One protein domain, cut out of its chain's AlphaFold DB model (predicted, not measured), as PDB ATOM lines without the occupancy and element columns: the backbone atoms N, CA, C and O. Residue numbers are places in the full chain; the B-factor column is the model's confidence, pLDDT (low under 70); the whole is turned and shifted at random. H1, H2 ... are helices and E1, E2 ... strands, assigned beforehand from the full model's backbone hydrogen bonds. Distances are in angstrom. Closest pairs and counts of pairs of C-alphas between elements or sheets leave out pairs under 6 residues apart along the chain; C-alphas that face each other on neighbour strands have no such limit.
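Overview. This is residues 352 to 469 of the 1232 residues of an uncharacterized protein of Purpureocillium lilacinum (UniProt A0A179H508). A mixed sheet of five strands, strongly twisted and curled like part of a barrel, curves partway round one helix, H2, which comes near all five strands. H5 packs slantwise on the opposite face over E3 and E4, while the short helices H1, H3 and H4 lie round the sheet's margins. The printed part has 118 residues with five named strands and five named helices, in the order E1 E2 H1 H2 H3 E3 H4 E4 H5 E5; the sheet runs E2 E1 E5 E3 E4, with E1 and E5 parallel and the other neighbours antiparallel. The class is mixed, helices and strands. The whole is compact, with a radius of gyration of the C-alphas of 13.5 A, and rounded, spanning 37 by 35 by 34 A.

Along the chain. In sheet order, E2 is residues 371 to 373, E1 residues 352 to 356, E5 residues 460 to 467, 22.5 A long, E3 residues 408 to 415, 19.8 A long, and E4 residues 431 to 434. H2 is residues 388 to 400, 18.2 A long, and H5 residues 444 to 455, 16.2 A long. H1 is residues 374 to 377, H3 residues 402 to 407 and H4 residues 416 to 420. C-alpha 352 is at (15.811, -22.118, 30.369), C-alpha 388 at (8.947, -9.922, 28.794) and C-alpha 467 at (18.213, -5.312, 7.804).

Arrangement. Inner strands E5 and E3 are antiparallel, with N 412 and O 464 at 2.8 A. E1 is parallel to E5, with N 461 and O 354 at 2.8 A. The pairing of E1 is staggered: residues 352 to 354 pair with E2 and 354 to 356 with E5. Edge strand E2 forms a hairpin with E1, with N 353 and O 372 at 2.8 A. Edge strand E4 is antiparallel to E3, with N 411 and O 433 at 2.8 A. H2 is on the sheet; its closest C-alphas to E2 are Gly 389 and Val 372, 6.3 A. H5 is on the opposite face, at a height over the sheet of 9.1 A, over E3 and E4 and only just not over E5, on which 2 of its C-alphas fall; on the local plane it stands at 37 degrees to E4, slantwise to the strands. Its closest C-alphas to E4 are Leu 450 and Ala 431, 4.9 A. H1 only grazes the sheet and touches residues 388 to 390 of H2, closest at C-alphas Leu 377 and Gly 389, 4.6 A. H3 is on the sheet and close to but not clearly touching H2, about perpendicular at 73 degrees, with C-alphas Arg 398 and Ala 405 closest at 5.3 A. H4 is on the sheet, its C-alphas Gly 416 and Leu 461 of E5 closest at 4.8 A. H2 and H5 are apart. Every O i to N i+4 pair is within hydrogen-bond range in H2, H4 and H5; H3 has 0 of 2, with 3 of 3 O i to N i+3 pairs, and H1 is too short for an i+4 pair.

Size, cuts and confidence. The C-alphas farthest apart are those of Gly 382 and Ser 422, 39.4 A. The printed part has no cut. The link from E1 to E2, residues 357 to 370, is long. The mean pLDDT of the printed part is 85.1; residues 364 to 368, 381 to 385, 437 to 440 and 468 to 469 are under 70.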
ATOM      1  N   GLN A 352      14.953 -23.207  30.840       93.00
ATOM      2  CA  GLN A 352      15.811 -22.118  30.369       93.00
ATOM      3  C   GLN A 352      16.199 -22.279  28.891       93.00
ATOM      4  O   GLN A 352      16.303 -23.380  28.353       93.00
ATOM      5  N   ILE A 353      16.425 -21.145  28.231       93.56
ATOM      6  CA  ILE A 353      16.837 -21.026  26.833       93.56
ATOM      7  C   ILE A 353      17.983 -20.017  26.771       93.56
ATOM      8  O   ILE A 353      17.853 -18.895  27.265       93.56
ATOM      9  N   HIS A 354      19.097 -20.407  26.150       93.69
ATOM     10  CA  HIS A 354      20.191 -19.478  25.869       93.69
ATOM     11  C   HIS A 354      19.927 -18.673  24.591       93.69
ATOM     12  O   HIS A 354      19.477 -19.234  23.593       93.69
ATOM     13  N   LEU A 355      20.252 -17.384  24.605       94.50
ATOM     14  CA  LEU A 355      20.160 -16.465  23.475       94.50
ATOM     15  C   LEU A 355      21.561 -16.229  22.900       94.50
ATOM     16  O   LEU A 355      22.437 -15.724  23.592       94.50
ATOM     17  N   THR A 356      21.792 -16.581  21.639       93.38
ATOM     18  CA  THR A 356      23.113 -16.446  21.007       93.38
ATOM     19  C   THR A 356      23.050 -15.428  19.871       93.38
ATOM     20  O   THR A 356      22.360 -15.664  18.882       93.38
ATOM     21  N   LEU A 357      23.800 -14.327  19.986       93.75
ATOM     22  CA  LEU A 357      24.078 -13.388  18.892       93.75
ATOM     23  C   LEU A 357      25.550 -13.585  18.464       93.75
ATOM     24  O   LEU A 357      26.444 -13.222  19.226       93.75
ATOM     25  N   PRO A 358      25.841 -14.226  17.316       92.75
ATOM     26  CA  PRO A 358      27.203 -14.656  16.979       92.75
ATOM     27  C   PRO A 358      28.229 -13.519  16.908       92.75
ATOM     28  O   PRO A 358      27.989 -12.486  16.294       92.75
ATOM     29  N   GLY A 359      29.386 -13.726  17.541       90.12
ATOM     30  CA  GLY A 359      30.439 -12.715  17.661       90.12
ATOM     31  C   GLY A 359      30.251 -11.702  18.797       90.12
ATOM     32  O   GLY A 359      31.142 -10.887  19.005       90.12
ATOM     33  N   PHE A 360      29.149 -11.775  19.553       89.81
ATOM     34  CA  PHE A 360      28.891 -10.947  20.733       89.81
ATOM     35  C   PHE A 360      28.823 -11.820  21.995       89.81
ATOM     36  O   PHE A 360      28.115 -12.829  22.029       89.81
ATOM     37  N   TYR A 361      29.546 -11.419  23.040       87.00
ATOM     38  CA  TYR A 361      29.854 -12.252  24.205       87.00
ATOM     39  C   TYR A 361      29.599 -11.525  25.543       87.00
ATOM     40  O   TYR A 361      30.542 -11.296  26.300       87.00
ATOM     41  N   PRO A 362      28.347 -11.142  25.860       82.00
ATOM     42  CA  PRO A 362      28.028 -10.465  27.119       82.00
ATOM     43  C   PRO A 362      28.285 -11.364  28.338       82.00
ATOM     44  O   PRO A 362      27.975 -12.557  28.323       82.00
ATOM     45  N   ASP A 363      28.786 -10.777  29.427       77.25
ATOM     46  CA  ASP A 363      28.972 -11.491  30.693       77.25
ATOM     47  C   ASP A 363      27.633 -11.937  31.320       77.25
ATOM     48  O   ASP A 363      26.612 -11.245  31.241       77.25
ATOM     49  N   LEU A 364      27.660 -13.085  32.003       68.25
ATOM     50  CA  LEU A 364      26.509 -13.705  32.669       68.25
ATOM     51  C   LEU A 364      25.928 -12.854  33.800       68.25
ATOM     52  O   LEU A 364      24.744 -12.991  34.105       68.25
ATOM     53  N   PHE A 365      26.744 -12.005  34.426       66.75
ATOM     54  CA  PHE A 365      26.319 -11.133  35.523       66.75
ATOM     55  C   PHE A 365      25.878  -9.742  35.044       66.75
ATOM     56  O   PHE A 365      25.476  -8.911  35.861       66.75
ATOM     57  N   SER A 366      25.916  -9.484  33.733       68.44
ATOM     58  CA  SER A 366      25.389  -8.254  33.146       68.44
ATOM     59  C   SER A 366      23.854  -8.241  33.120       68.44
ATOM     60  O   SER A 366      23.193  -9.276  33.047       68.44
ATOM     61  N   GLU A 367      23.260  -7.047  33.072       61.28
ATOM     62  CA  GLU A 367      21.823  -6.875  32.785       61.28
ATOM     63  C   GLU A 367      21.424  -7.360  31.369       61.28
ATOM     64  O   GLU A 367      20.244  -7.515  31.061       61.28
ATOM     65  N   HIS A 368      22.419  -7.660  30.528       65.38
ATOM     66  CA  HIS A 368      22.302  -8.195  29.174       65.38
ATOM     67  C   HIS A 368      22.524  -9.720  29.127       65.38
ATOM     68  O   HIS A 368      22.873 -10.264  28.083       65.38
ATOM     69  N   ALA A 369      22.323 -10.427  30.247       77.88
ATOM     70  CA  ALA A 369      22.530 -11.870  30.343       77.88
ATOM     71  C   ALA A 369      21.768 -12.665  29.261       77.88
ATOM     72  O   ALA A 369      20.549 -12.548  29.094       77.88
ATOM     73  N   SER A 370      22.492 -13.546  28.570       86.94
ATOM     74  CA  SER A 370      22.018 -14.366  27.445       86.94
ATOM     75  C   SER A 370      21.118 -15.553  27.833       86.94
ATOM     76  O   SER A 370      21.110 -16.572  27.146       86.94
ATOM     77  N   ILE A 371      20.362 -15.482  28.932       91.31
ATOM     78  CA  ILE A 371      19.509 -16.583  29.415       91.31
ATOM     79  C   ILE A 371      18.103 -16.060  29.715       91.31
ATOM     80  O   ILE A 371      17.931 -15.125  30.493       91.31
ATOM     81  N   VAL A 372      17.083 -16.707  29.147       92.62
ATOM     82  CA  VAL A 372      15.662 -16.442  29.434       92.62
ATOM     83  C   VAL A 372      14.923 -17.739  29.758       92.62
ATOM     84  O   VAL A 372      15.308 -18.814  29.304       92.62
ATOM     85  N   ALA A 373      13.843 -17.662  30.534       91.62
ATOM     86  CA  ALA A 373      12.955 -18.804  30.747       91.62
ATOM     87  C   ALA A 373      11.922 -18.894  29.609       91.62
ATOM     88  O   ALA A 373      11.318 -17.894  29.227       91.62
ATOM     89  N   ALA A 374      11.678 -20.092  29.075       90.62
ATOM     90  CA  ALA A 374      10.812 -20.321  27.913       90.62
ATOM     91  C   ALA A 374       9.375 -19.790  28.097       90.62
ATOM     92  O   ALA A 374       8.711 -19.403  27.135       90.62
ATOM     93  N   ASN A 375       8.894 -19.738  29.341       88.94
ATOM     94  CA  ASN A 375       7.580 -19.203  29.689       88.94
ATOM     95  C   ASN A 375       7.482 -17.667  29.596       88.94
ATOM     96  O   ASN A 375       6.370 -17.167  29.463       88.94
ATOM     97  N   THR A 376       8.591 -16.913  29.616       91.25
ATOM     98  CA  THR A 376       8.572 -15.447  29.427       91.25
ATOM     99  C   THR A 376       8.555 -15.033  27.957       91.25
ATOM    100  O   THR A 376       8.308 -13.864  27.658       91.25
ATOM    101  N   LEU A 377       8.788 -15.979  27.040       90.06
ATOM    102  CA  LEU A 377       8.658 -15.790  25.593       90.06
ATOM    103  C   LEU A 377       7.237 -16.079  25.087       90.06
ATOM    104  O   LEU A 377       6.809 -15.466  24.113       90.06
ATOM    105  N   ARG A 378       6.485 -16.981  25.736       87.69
ATOM    106  CA  ARG A 378       5.128 -17.336  25.289       87.69
ATOM    107  C   ARG A 378       4.133 -16.172  25.485       87.69
ATOM    108  O   ARG A 378       4.095 -15.585  26.568       87.69
ATOM    109  N   PRO A 379       3.282 -15.864  24.487       80.12
ATOM    110  CA  PRO A 379       2.154 -14.946  24.644       80.12
ATOM    111  C   PRO A 379       1.198 -15.385  25.762       80.12
ATOM    112  O   PRO A 379       0.812 -16.551  25.845       80.12
ATOM    113  N   VAL A 380       0.776 -14.445  26.614       71.88
ATOM    114  CA  VAL A 380      -0.166 -14.727  27.708       71.88
ATOM    115  C   VAL A 380      -1.600 -14.588  27.201       71.88
ATOM    116  O   VAL A 380      -2.038 -13.495  26.840       71.88
ATOM    117  N   SER A 381      -2.355 -15.688  27.208       58.34
ATOM    118  CA  SER A 381      -3.754 -15.728  26.768       58.34
ATOM    119  C   SER A 381      -4.590 -14.616  27.420       58.34
ATOM    120  O   SER A 381      -4.650 -14.500  28.643       58.34
ATOM    121  N   GLY A 382      -5.234 -13.782  26.598       55.47
ATOM    122  CA  GLY A 382      -6.045 -12.649  27.061       55.47
ATOM    123  C   GLY A 382      -5.283 -11.343  27.336       55.47
ATOM    124  O   GLY A 382      -5.909 -10.369  27.753       55.47
ATOM    125  N   ARG A 383      -3.966 -11.263  27.088       54.84
ATOM    126  CA  ARG A 383      -3.205  -9.999  27.102       54.84
ATOM    127  C   ARG A 383      -2.348  -9.850  25.843       54.84
ATOM    128  O   ARG A 383      -1.337 -10.520  25.701       54.84
ATOM    129  N   LEU A 384      -2.699  -8.885  24.991       55.34
ATOM    130  CA  LEU A 384      -1.967  -8.539  23.758       55.34
ATOM    131  C   LEU A 384      -0.581  -7.895  23.989       55.34
ATOM    132  O   LEU A 384       0.115  -7.576  23.028       55.34
ATOM    133  N   GLY A 385      -0.179  -7.652  25.240       64.94
ATOM    134  CA  GLY A 385       1.104  -7.021  25.555       64.94
ATOM    135  C   GLY A 385       2.295  -7.919  25.215       64.94
ATOM    136  O   GLY A 385       2.247  -9.127  25.431       64.94
ATOM    137  N   MET A 386       3.372  -7.311  24.716       73.94
ATOM    138  CA  MET A 386       4.633  -7.995  24.414       73.94
ATOM    139  C   MET A 386       5.145  -8.838  25.610       73.94
ATOM    140  O   MET A 386       5.284  -8.294  26.710       73.94
ATOM    141  N   PRO A 387       5.459 -10.136  25.418       83.06
ATOM    142  CA  PRO A 387       6.094 -10.977  26.436       83.06
ATOM    143  C   PRO A 387       7.433 -10.400  26.915       83.06
ATOM    144  O   PRO A 387       8.209  -9.861  26.123       83.06
ATOM    145  N   SER A 388       7.744 -10.532  28.207       87.00
ATOM    146  CA  SER A 388       8.947  -9.922  28.794       87.00
ATOM    147  C   SER A 388      10.254 -10.501  28.243       87.00
ATOM    148  O   SER A 388      11.232  -9.770  28.124       87.00
ATOM    149  N   GLY A 389      10.267 -11.770  27.822       88.69
ATOM    150  CA  GLY A 389      11.406 -12.369  27.125       88.69
ATOM    151  C   GLY A 389      11.648 -11.765  25.735       88.69
ATOM    152  O   GLY A 389      12.797 -11.647  25.319       88.69
ATOM    153  N   ILE A 390      10.599 -11.304  25.039       89.94
ATOM    154  CA  ILE A 390      10.748 -10.581  23.763       89.94
ATOM    155  C   ILE A 390      11.331  -9.190  24.007       89.94
ATOM    156  O   ILE A 390      12.253  -8.784  23.303       89.94
ATOM    157  N   ALA A 391      10.853  -8.482  25.035       88.19
ATOM    158  CA  ALA A 391      11.439  -7.202  25.431       88.19
ATOM    159  C   ALA A 391      12.929  -7.348  25.809       88.19
ATOM    160  O   ALA A 391      13.731  -6.488  25.447       88.19
ATOM    161  N   HIS A 392      13.314  -8.461  26.451       90.50
ATOM    162  CA  HIS A 392      14.715  -8.798  26.735       90.50
ATOM    163  C   HIS A 392      15.532  -9.044  25.461       90.50
ATOM    164  O   HIS A 392      16.561  -8.404  25.282       90.50
ATOM    165  N   ILE A 393      15.050  -9.887  24.535       93.06
ATOM    166  CA  ILE A 393      15.689 -10.128  23.223       93.06
ATOM    167  C   ILE A 393      15.896  -8.811  22.459       93.06
ATOM    168  O   ILE A 393      16.985  -8.543  21.952       93.06
ATOM    169  N   GLN A 394      14.869  -7.959  22.407       91.19
ATOM    170  CA  GLN A 394      14.962  -6.652  21.767       91.19
ATOM    171  C   GLN A 394      15.961  -5.713  22.465       91.19
ATOM    172  O   GLN A 394      16.601  -4.907  21.793       91.19
ATOM    173  N   ASN A 395      16.068  -5.749  23.797       89.38
ATOM    174  CA  ASN A 395      17.041  -4.933  24.524       89.38
ATOM    175  C   ASN A 395      18.467  -5.428  24.259       89.38
ATOM    176  O   ASN A 395      19.317  -4.643  23.855       89.38
ATOM    177  N   LEU A 396      18.682  -6.741  24.379       90.19
ATOM    178  CA  LEU A 396      19.945  -7.424  24.113       90.19
ATOM    179  C   LEU A 396      20.508  -7.068  22.729       90.19
ATOM    180  O   LEU A 396      21.640  -6.606  22.630       90.19
ATOM    181  N   VAL A 397      19.702  -7.199  21.670       91.38
ATOM    182  CA  VAL A 397      20.142  -6.877  20.301       91.38
ATOM    183  C   VAL A 397      20.410  -5.380  20.114       91.38
ATOM    184  O   VAL A 397      21.406  -5.032  19.484       91.38
ATOM    185  N   ARG A 398      19.587  -4.482  20.681       88.56
ATOM    186  CA  ARG A 398      19.832  -3.028  20.581       88.56
ATOM    187  C   ARG A 398      21.083  -2.578  21.337       88.56
ATOM    188  O   ARG A 398      21.762  -1.681  20.852       88.56
ATOM    189  N   THR A 399      21.394  -3.175  22.489       87.00
ATOM    190  CA  THR A 399      22.637  -2.868  23.211       87.00
ATOM    191  C   THR A 399      23.844  -3.409  22.452       87.00
ATOM    192  O   THR A 399      24.765  -2.646  22.173       87.00
ATOM    193  N   LEU A 400      23.836  -4.695  22.084       86.81
ATOM    194  CA  LEU A 400      24.998  -5.358  21.485       86.81
ATOM    195  C   LEU A 400      25.353  -4.798  20.100       86.81
ATOM    196  O   LEU A 400      26.512  -4.482  19.858       86.81
ATOM    197  N   LEU A 401      24.373  -4.600  19.211       86.25
ATOM    198  CA  LEU A 401      24.619  -3.989  17.895       86.25
ATOM    199  C   LEU A 401      24.827  -2.464  17.961       86.25
ATOM    200  O   LEU A 401      25.224  -1.857  16.965       86.25
ATOM    201  N   ALA A 402      24.530  -1.827  19.098       85.06
ATOM    202  CA  ALA A 402      24.574  -0.380  19.299       85.06
ATOM    203  C   ALA A 402      23.947   0.406  18.123       85.06
ATOM    204  O   ALA A 402      22.737   0.355  17.914       85.06
ATOM    205  N   ARG A 403      24.756   1.127  17.332       80.12
ATOM    206  CA  ARG A 403      24.286   1.938  16.191       80.12
ATOM    207  C   ARG A 403      23.962   1.131  14.932       80.12
ATOM    208  O   ARG A 403      23.280   1.648  14.057       80.12
ATOM    209  N   GLU A 404      24.414  -0.117  14.823       83.25
ATOM    210  CA  GLU A 404      23.983  -1.003  13.733       83.25
ATOM    211  C   GLU A 404      22.550  -1.515  13.969       83.25
ATOM    212  O   GLU A 404      21.894  -1.935  13.022       83.25
ATOM    213  N   ALA A 405      22.022  -1.422  15.201       86.56
ATOM    214  CA  ALA A 405      20.625  -1.743  15.501       86.56
ATOM    215  C   ALA A 405      19.621  -0.779  14.842       86.56
ATOM    216  O   ALA A 405      18.450  -1.132  14.718       86.56
ATOM    217  N   ASP A 406      20.054   0.422  14.434       82.88
ATOM    218  CA  ASP A 406      19.181   1.426  13.814       82.88
ATOM    219  C   ASP A 406      18.683   0.986  12.416       82.88
ATOM    220  O   ASP A 406      17.602   1.404  12.010       82.88
ATOM    221  N   GLY A 407      19.428   0.119  11.710       81.25
ATOM    222  CA  GLY A 407      19.020  -0.485  10.426       81.25
ATOM    223  C   GLY A 407      18.288  -1.830  10.553       81.25
ATOM    224  O   GLY A 407      17.750  -2.344   9.574       81.25
ATOM    225  N   VAL A 408      18.239  -2.418  11.755       88.25
ATOM    226  CA  VAL A 408      17.604  -3.723  11.986       88.25
ATOM    227  C   VAL A 408      16.106  -3.536  12.204       88.25
ATOM    228  O   VAL A 408      15.669  -2.992  13.220       88.25
ATOM    229  N   THR A 409      15.295  -4.037  11.275       87.38
ATOM    230  CA  THR A 409      13.831  -3.924  11.362       87.38
ATOM    231  C   THR A 409      13.221  -5.068  12.160       87.38
ATOM    232  O   THR A 409      12.282  -4.848  12.932       87.38
ATOM    233  N   HIS A 410      13.789  -6.270  12.036       90.88
ATOM    234  CA  HIS A 410      13.327  -7.485  12.700       90.88
ATOM    235  C   HIS A 410      14.497  -8.351  13.188       90.88
ATOM    236  O   HIS A 410      15.615  -8.267  12.693       90.88
ATOM    237  N   ILE A 411      14.222  -9.218  14.156       94.38
ATOM    238  CA  ILE A 411      15.090 -10.307  14.598       94.38
ATOM    239  C   ILE A 411      14.374 -11.601  14.224       94.38
ATOM    240  O   ILE A 411      13.280 -11.871  14.722       94.38
ATOM    241  N   LEU A 412      14.991 -12.404  13.365       95.38
ATOM    242  CA  LEU A 412      14.558 -13.767  13.106       95.38
ATOM    243  C   LEU A 412      15.134 -14.675  14.199       95.38
ATOM    244  O   LEU A 412      16.346 -14.708  14.424       95.38
ATOM    245  N   LEU A 413      14.260 -15.396  14.895       97.12
ATOM    246  CA  LEU A 413      14.641 -16.426  15.854       97.12
ATOM    247  C   LEU A 413      14.769 -17.771  15.146       97.12
ATOM    248  O   LEU A 413      13.801 -18.257  14.559       97.12
ATOM    249  N   LEU A 414      15.944 -18.386  15.268       96.38
ATOM    250  CA  LEU A 414      16.227 -19.738  14.788       96.38
ATOM    251  C   LEU A 414      16.549 -20.651  15.979       96.38
ATOM    252  O   LEU A 414      17.085 -20.200  16.992       96.38
ATOM    253  N   SER A 415      16.293 -21.951  15.865       94.44
ATOM    254  CA  SER A 415      16.773 -22.940  16.832       94.44
ATOM    255  C   SER A 415      18.292 -23.068  16.724       94.44
ATOM    256  O   SER A 415      18.819 -23.484  15.692       94.44
ATOM    257  N   GLY A 416      19.028 -22.785  17.804       92.62
ATOM    258  CA  GLY A 416      20.494 -22.885  17.804       92.62
ATOM    259  C   GLY A 416      20.997 -24.292  17.452       92.62
ATOM    260  O   GLY A 416      22.050 -24.443  16.835       92.62
ATOM    261  N   ARG A 417      20.201 -25.328  17.759       89.56
ATOM    262  CA  ARG A 417      20.450 -26.710  17.324       89.56
ATOM    263  C   ARG A 417      20.115 -26.939  15.846       89.56
ATOM    264  O   ARG A 417      20.857 -27.669  15.200       89.56
ATOM    265  N   GLY A 418      19.022 -26.361  15.341       91.50
ATOM    266  CA  GLY A 418      18.596 -26.505  13.943       91.50
ATOM    267  C   GLY A 418      19.531 -25.803  12.960       91.50
ATOM    268  O   GLY A 418      19.765 -26.310  11.873       91.50
ATOM    269  N   THR A 419      20.124 -24.673  13.354       94.19
ATOM    270  CA  THR A 419      21.005 -23.890  12.473       94.19
ATOM    271  C   THR A 419      22.482 -24.269  12.573       94.19
ATOM    272  O   THR A 419      23.169 -24.261  11.559       94.19
ATOM    273  N   LEU A 420      22.996 -24.593  13.769       91.50
ATOM    274  CA  LEU A 420      24.440 -24.806  13.995       91.50
ATOM    275  C   LEU A 420      24.816 -26.256  14.347       91.50
ATOM    276  O   LEU A 420      25.977 -26.532  14.660       91.50
ATOM    277  N   GLY A 421      23.838 -27.168  14.350       86.25
ATOM    278  CA  GLY A 421      24.003 -28.576  14.710       86.25
ATOM    279  C   GLY A 421      24.721 -29.432  13.664       86.25
ATOM    280  O   GLY A 421      25.045 -28.996  12.567       86.25
ATOM    281  N   SER A 422      24.929 -30.707  14.005       79.56
ATOM    282  CA  SER A 422      25.513 -31.715  13.101       79.56
ATOM    283  C   SER A 422      24.574 -32.167  11.973       79.56
ATOM    284  O   SER A 422      24.962 -32.977  11.141       79.56
ATOM    285  N   VAL A 423      23.324 -31.705  11.998       85.81
ATOM    286  CA  VAL A 423      22.352 -31.755  10.905       85.81
ATOM    287  C   VAL A 423      21.697 -30.381  10.923       85.81
ATOM    288  O   VAL A 423      21.159 -29.990  11.962       85.81
ATOM    289  N   VAL A 424      21.810 -29.649   9.819       90.81
ATOM    290  CA  VAL A 424      21.191 -28.333   9.650       90.81
ATOM    291  C   VAL A 424      19.777 -28.536   9.111       90.81
ATOM    292  O   VAL A 424      19.549 -29.413   8.283       90.81
ATOM    293  N   ASP A 425      18.827 -27.740   9.589       91.62
ATOM    294  CA  ASP A 425      17.447 -27.731   9.113       91.62
ATOM    295  C   ASP A 425      17.075 -26.322   8.632       91.62
ATOM    296  O   ASP A 425      16.812 -25.420   9.432       91.62
ATOM    297  N   ARG A 426      17.063 -26.127   7.309       91.19
ATOM    298  CA  ARG A 426      16.636 -24.873   6.657       91.19
ATOM    299  C   ARG A 426      15.119 -24.652   6.709       91.19
ATOM    300  O   ARG A 426      14.665 -23.554   6.414       91.19
ATOM    301  N   ILE A 427      14.333 -25.673   7.067       90.06
ATOM    302  CA  ILE A 427      12.858 -25.649   7.100       90.06
ATOM    303  C   ILE A 427      12.338 -25.746   8.551       90.06
ATOM    304  O   ILE A 427      11.149 -25.969   8.793       90.06
ATOM    305  N   GLN A 428      13.228 -25.549   9.528       91.56
ATOM    306  CA  GLN A 428      12.896 -25.479  10.949       91.56
ATOM    307  C   GLN A 428      11.823 -24.405  11.223       91.56
ATOM    308  O   GLN A 428      11.777 -23.387  10.525       91.56
ATOM    309  N   PRO A 429      10.999 -24.554  12.276       93.62
ATOM    310  CA  PRO A 429      10.196 -23.449  12.782       93.62
ATOM    311  C   PRO A 429      11.085 -22.248  13.122       93.62
ATOM    312  O   PRO A 429      12.123 -22.398  13.769       93.62
ATOM    313  N   THR A 430      10.659 -21.058  12.717       94.94
ATOM    314  CA  THR A 430      11.307 -19.782  13.039       94.94
ATOM    315  C   THR A 430      10.254 -18.805  13.552       94.94
ATOM    316  O   THR A 430       9.060 -19.074  13.441       94.94
ATOM    317  N   ALA A 431      10.666 -17.687  14.147       93.81
ATOM    318  CA  ALA A 431       9.733 -16.640  14.563       93.81
ATOM    319  C   ALA A 431      10.326 -15.253  14.319       93.81
ATOM    320  O   ALA A 431      11.466 -14.991  14.708       93.81
ATOM    321  N   LEU A 432       9.557 -14.361  13.695       92.06
ATOM    322  CA  LEU A 432      10.002 -13.009  13.369       92.06
ATOM    323  C   LEU A 432       9.542 -12.011  14.440       92.06
ATOM    324  O   LEU A 432       8.351 -11.868  14.704       92.06
ATOM    325  N   ILE A 433      10.489 -11.305  15.057       90.62
ATOM    326  CA  ILE A 433      10.230 -10.309  16.103       90.62
ATOM    327  C   ILE A 433      10.604  -8.919  15.574       90.62
ATOM    328  O   ILE A 433      11.781  -8.688  15.307       90.62
ATOM    329  N   PRO A 434       9.677  -7.952  15.457       88.88
ATOM    330  CA  PRO A 434      10.033  -6.589  15.066       88.88
ATOM    331  C   PRO A 434      10.910  -5.928  16.136       88.88
ATOM    332  O   PRO A 434      10.647  -6.074  17.330       88.88
ATOM    333  N   LEU A 435      11.929  -5.165  15.729       87.31
ATOM    334  CA  LEU A 435      12.809  -4.422  16.641       87.31
ATOM    335  C   LEU A 435      12.335  -2.980  16.896       87.31
ATOM    336  O   LEU A 435      12.810  -2.321  17.830       87.31
ATOM    337  N   SER A 436      11.370  -2.487  16.115       75.88
ATOM    338  CA  SER A 436      10.843  -1.125  16.245       75.88
ATOM    339  C   SER A 436      10.277  -0.828  17.640       75.88
ATOM    340  O   SER A 436       9.451  -1.566  18.179       75.88
ATOM    341  N   LYS A 437      10.658   0.332  18.191       62.09
ATOM    342  CA  LYS A 437      10.183   0.857  19.484       62.09
ATOM    343  C   LYS A 437       8.687   1.230  19.482       62.09
ATOM    344  O   LYS A 437       8.135   1.496  20.549       62.09
ATOM    345  N   SER A 438       8.030   1.280  18.318       60.28
ATOM    346  CA  SER A 438       6.590   1.569  18.209       60.28
ATOM    347  C   SER A 438       5.698   0.346  18.456       60.28
ATOM    348  O   SER A 438       4.556   0.511  18.890       60.28
ATOM    349  N   VAL A 439       6.202  -0.871  18.224       63.75
ATOM    350  CA  VAL A 439       5.416  -2.107  18.337       63.75
ATOM    351  C   VAL A 439       5.326  -2.532  19.803       63.75
ATOM    352  O   VAL A 439       6.311  -2.941  20.411       63.75
ATOM    353  N   ARG A 440       4.128  -2.425  20.391       66.19
ATOM    354  CA  ARG A 440       3.851  -2.751  21.810       66.19
ATOM    355  C   ARG A 440       3.166  -4.107  22.015       66.19
ATOM    356  O   ARG A 440       3.011  -4.560  23.151       66.19
ATOM    357  N   THR A 441       2.745  -4.728  20.922       70.38
ATOM    358  CA  THR A 441       1.939  -5.948  20.865       70.38
ATOM    359  C   THR A 441       2.512  -6.845  19.779       70.38
ATOM    360  O   THR A 441       2.786  -6.352  18.685       70.38
ATOM    361  N   LEU A 442       2.681  -8.134  20.056       74.56
ATOM    362  CA  LEU A 442       3.002  -9.110  19.014       74.56
ATOM    363  C   LEU A 442       1.717  -9.396  18.217       74.56
ATOM    364  O   LEU A 442       0.648  -9.510  18.823       74.56
ATOM    365  N   ASP A 443       1.791  -9.469  16.889       79.62
ATOM    366  CA  ASP A 443       0.633  -9.839  16.070       79.62
ATOM    367  C   ASP A 443       0.327 -11.347  16.163       79.62
ATOM    368  O   ASP A 443       1.087 -12.127  16.741       79.62
ATOM    369  N   ALA A 444      -0.816 -11.762  15.615       79.62
ATOM    370  CA  ALA A 444      -1.297 -13.136  15.733       79.62
ATOM    371  C   ALA A 444      -0.442 -14.171  14.975       79.62
ATOM    372  O   ALA A 444      -0.416 -15.329  15.393       79.62
ATOM    373  N   PHE A 445       0.259 -13.777  13.905       79.75
ATOM    374  CA  PHE A 445       1.132 -14.671  13.141       79.75
ATOM    375  C   PHE A 445       2.463 -14.843  13.869       79.75
ATOM    376  O   PHE A 445       2.790 -15.956  14.267       79.75
ATOM    377  N   ALA A 446       3.145 -13.743  14.206       82.69
ATOM    378  CA  ALA A 446       4.382 -13.799  14.986       82.69
ATOM    379  C   ALA A 446       4.185 -14.477  16.362       82.69
ATOM    380  O   ALA A 446       5.082 -15.156  16.862       82.69
ATOM    381  N   ALA A 447       2.995 -14.358  16.968       85.94
ATOM    382  CA  ALA A 447       2.612 -15.103  18.170       85.94
ATOM    383  C   ALA A 447       2.418 -16.612  17.934       85.94
ATOM    384  O   ALA A 447       2.801 -17.406  18.797       85.94
ATOM    385  N   HIS A 448       1.830 -17.012  16.803       88.94
ATOM    386  CA  HIS A 448       1.676 -18.417  16.417       88.94
ATOM    387  C   HIS A 448       3.033 -19.062  16.111       88.94
ATOM    388  O   HIS A 448       3.360 -20.098  16.689       88.94
ATOM    389  N   ASP A 449       3.841 -18.407  15.281       91.06
ATOM    390  CA  ASP A 449       5.156 -18.879  14.845       91.06
ATOM    391  C   ASP A 449       6.113 -19.017  16.041       91.06
ATOM    392  O   ASP A 449       6.787 -20.037  16.202       91.06
ATOM    393  N   LEU A 450       6.083 -18.059  16.977       91.88
ATOM    394  CA  LEU A 450       6.822 -18.156  18.239       91.88
ATOM    395  C   LEU A 450       6.335 -19.309  19.126       91.88
ATOM    396  O   LEU A 450       7.154 -19.950  19.786       91.88
ATOM    397  N   CYS A 451       5.034 -19.612  19.148       90.94
ATOM    398  CA  CYS A 451       4.545 -20.795  19.855       90.94
ATOM    399  C   CYS A 451       5.042 -22.082  19.186       90.94
ATOM    400  O   CYS A 451       5.595 -22.921  19.888       90.94
ATOM    401  N   GLN A 452       4.957 -22.199  17.856       92.50
ATOM    402  CA  GLN A 452       5.454 -23.360  17.107       92.50
ATOM    403  C   GLN A 452       6.966 -23.577  17.308       92.50
ATOM    404  O   GLN A 452       7.406 -24.701  17.558       92.50
ATOM    405  N   LEU A 453       7.759 -22.501  17.282       93.69
ATOM    406  CA  LEU A 453       9.182 -22.533  17.622       93.69
ATOM    407  C   LEU A 453       9.404 -23.021  19.060       93.69
ATOM    408  O   LEU A 453      10.219 -23.914  19.274       93.69
ATOM    409  N   LEU A 454       8.669 -22.504  20.048       92.75
ATOM    410  CA  LEU A 454       8.808 -22.920  21.450       92.75
ATOM    411  C   LEU A 454       8.258 -24.331  21.730       92.75
ATOM    412  O   LEU A 454       8.724 -24.983  22.666       92.75
ATOM    413  N   ASP A 455       7.322 -24.829  20.922       91.94
ATOM    414  CA  ASP A 455       6.804 -26.202  20.968       91.94
ATOM    415  C   ASP A 455       7.822 -27.225  20.428       91.94
ATOM    416  O   ASP A 455       7.791 -28.391  20.823       91.94
ATOM    417  N   SER A 456       8.826 -26.789  19.652       88.50
ATOM    418  CA  SER A 456      10.019 -27.604  19.345       88.50
ATOM    419  C   SER A 456      10.971 -27.796  20.546       88.50
ATOM    420  O   SER A 456      11.951 -28.536  20.448       88.50
ATOM    421  N   HIS A 457      10.677 -27.156  21.687       89.19
ATOM    422  CA  HIS A 457      11.480 -27.150  22.918       89.19
ATOM    423  C   HIS A 457      12.962 -26.746  22.694       89.19
ATOM    424  O   HIS A 457      13.880 -27.487  23.072       89.19
ATOM    425  N   PRO A 458      13.228 -25.573  22.081       90.56
ATOM    426  CA  PRO A 458      14.568 -25.155  21.691       90.56
ATOM    427  C   PRO A 458      15.438 -24.868  22.920       90.56
ATOM    428  O   PRO A 458      15.145 -23.996  23.732       90.56
ATOM    429  N   ARG A 459      16.552 -25.597  23.037       90.75
ATOM    430  CA  ARG A 459      17.540 -25.471  24.130       90.75
ATOM    431  C   ARG A 459      18.393 -24.198  24.044       90.75
ATOM    432  O   ARG A 459      19.042 -23.825  25.021       90.75
ATOM    433  N   SER A 460      18.404 -23.567  22.876       93.00
ATOM    434  CA  SER A 460      19.027 -22.282  22.579       93.00
ATOM    435  C   SER A 460      18.367 -21.674  21.342       93.00
ATOM    436  O   SER A 460      17.877 -22.399  20.470       93.00
ATOM    437  N   LEU A 461      18.367 -20.347  21.265       95.75
ATOM    438  CA  LEU A 461      17.885 -19.570  20.131       95.75
ATOM    439  C   LEU A 461      19.034 -18.745  19.559       95.75
ATOM    440  O   LEU A 461      19.722 -18.032  20.291       95.75
ATOM    441  N   LEU A 462      19.231 -18.845  18.249       96.19
ATOM    442  CA  LEU A 462      20.125 -17.976  17.499       96.19
ATOM    443  C   LEU A 462      19.346 -16.713  17.121       96.19
ATOM    444  O   LEU A 462      18.248 -16.803  16.567       96.19
ATOM    445  N   LEU A 463      19.901 -15.550  17.449       96.56
ATOM    446  CA  LEU A 463      19.336 -14.249  17.116       96.56
ATOM    447  C   LEU A 463      19.937 -13.791  15.788       96.56
ATOM    448  O   LEU A 463      21.132 -13.511  15.725       96.56
ATOM    449  N   TYR A 464      19.121 -13.714  14.737       95.88
ATOM    450  CA  TYR A 464      19.551 -13.265  13.414       95.88
ATOM    451  C   TYR A 464      18.902 -11.911  13.063       95.88
ATOM    452  O   TYR A 464      17.702 -11.865  12.776       95.88
ATOM    453  N   PRO A 465      19.648 -10.793  13.113       93.94
ATOM    454  CA  PRO A 465      19.150  -9.483  12.708       93.94
ATOM    455  C   PRO A 465      18.831  -9.431  11.209       93.94
ATOM    456  O   PRO A 465      19.643  -9.825  10.373       93.94
ATOM    457  N   GLN A 466      17.655  -8.909  10.869       90.25
ATOM    458  CA  GLN A 466      17.259  -8.590   9.502       90.25
ATOM    459  C   GLN A 466      17.288  -7.075   9.292       90.25
ATOM    460  O   GLN A 466      16.586  -6.318   9.968       90.25
ATOM    461  N   TYR A 467      18.111  -6.668   8.333       85.88
ATOM    462  CA  TYR A 467      18.213  -5.312   7.804       85.88
ATOM    463  C   TYR A 467      17.214  -5.136   6.656       85.88
ATOM    464  O   TYR A 467      16.787  -6.129   6.059       85.88
ATOM    465  N   MET A 468      16.811  -3.901   6.358       69.06
ATOM    466  CA  MET A 468      15.841  -3.646   5.291       69.06
ATOM    467  C   MET A 468      16.538  -3.447   3.944       69.06
ATOM    468  O   MET A 468      17.355  -2.543   3.790       69.06
ATOM    469  N   ASP A 469      16.158  -4.244   2.943       56.62
ATOM    470  CA  ASP A 469      16.337  -3.855   1.542       56.62
ATOM    471  C   ASP A 469      15.281  -2.778   1.232       56.62
ATOM    472  O   ASP A 469      14.157  -3.094   0.819       56.62
TER     473      ASP A 469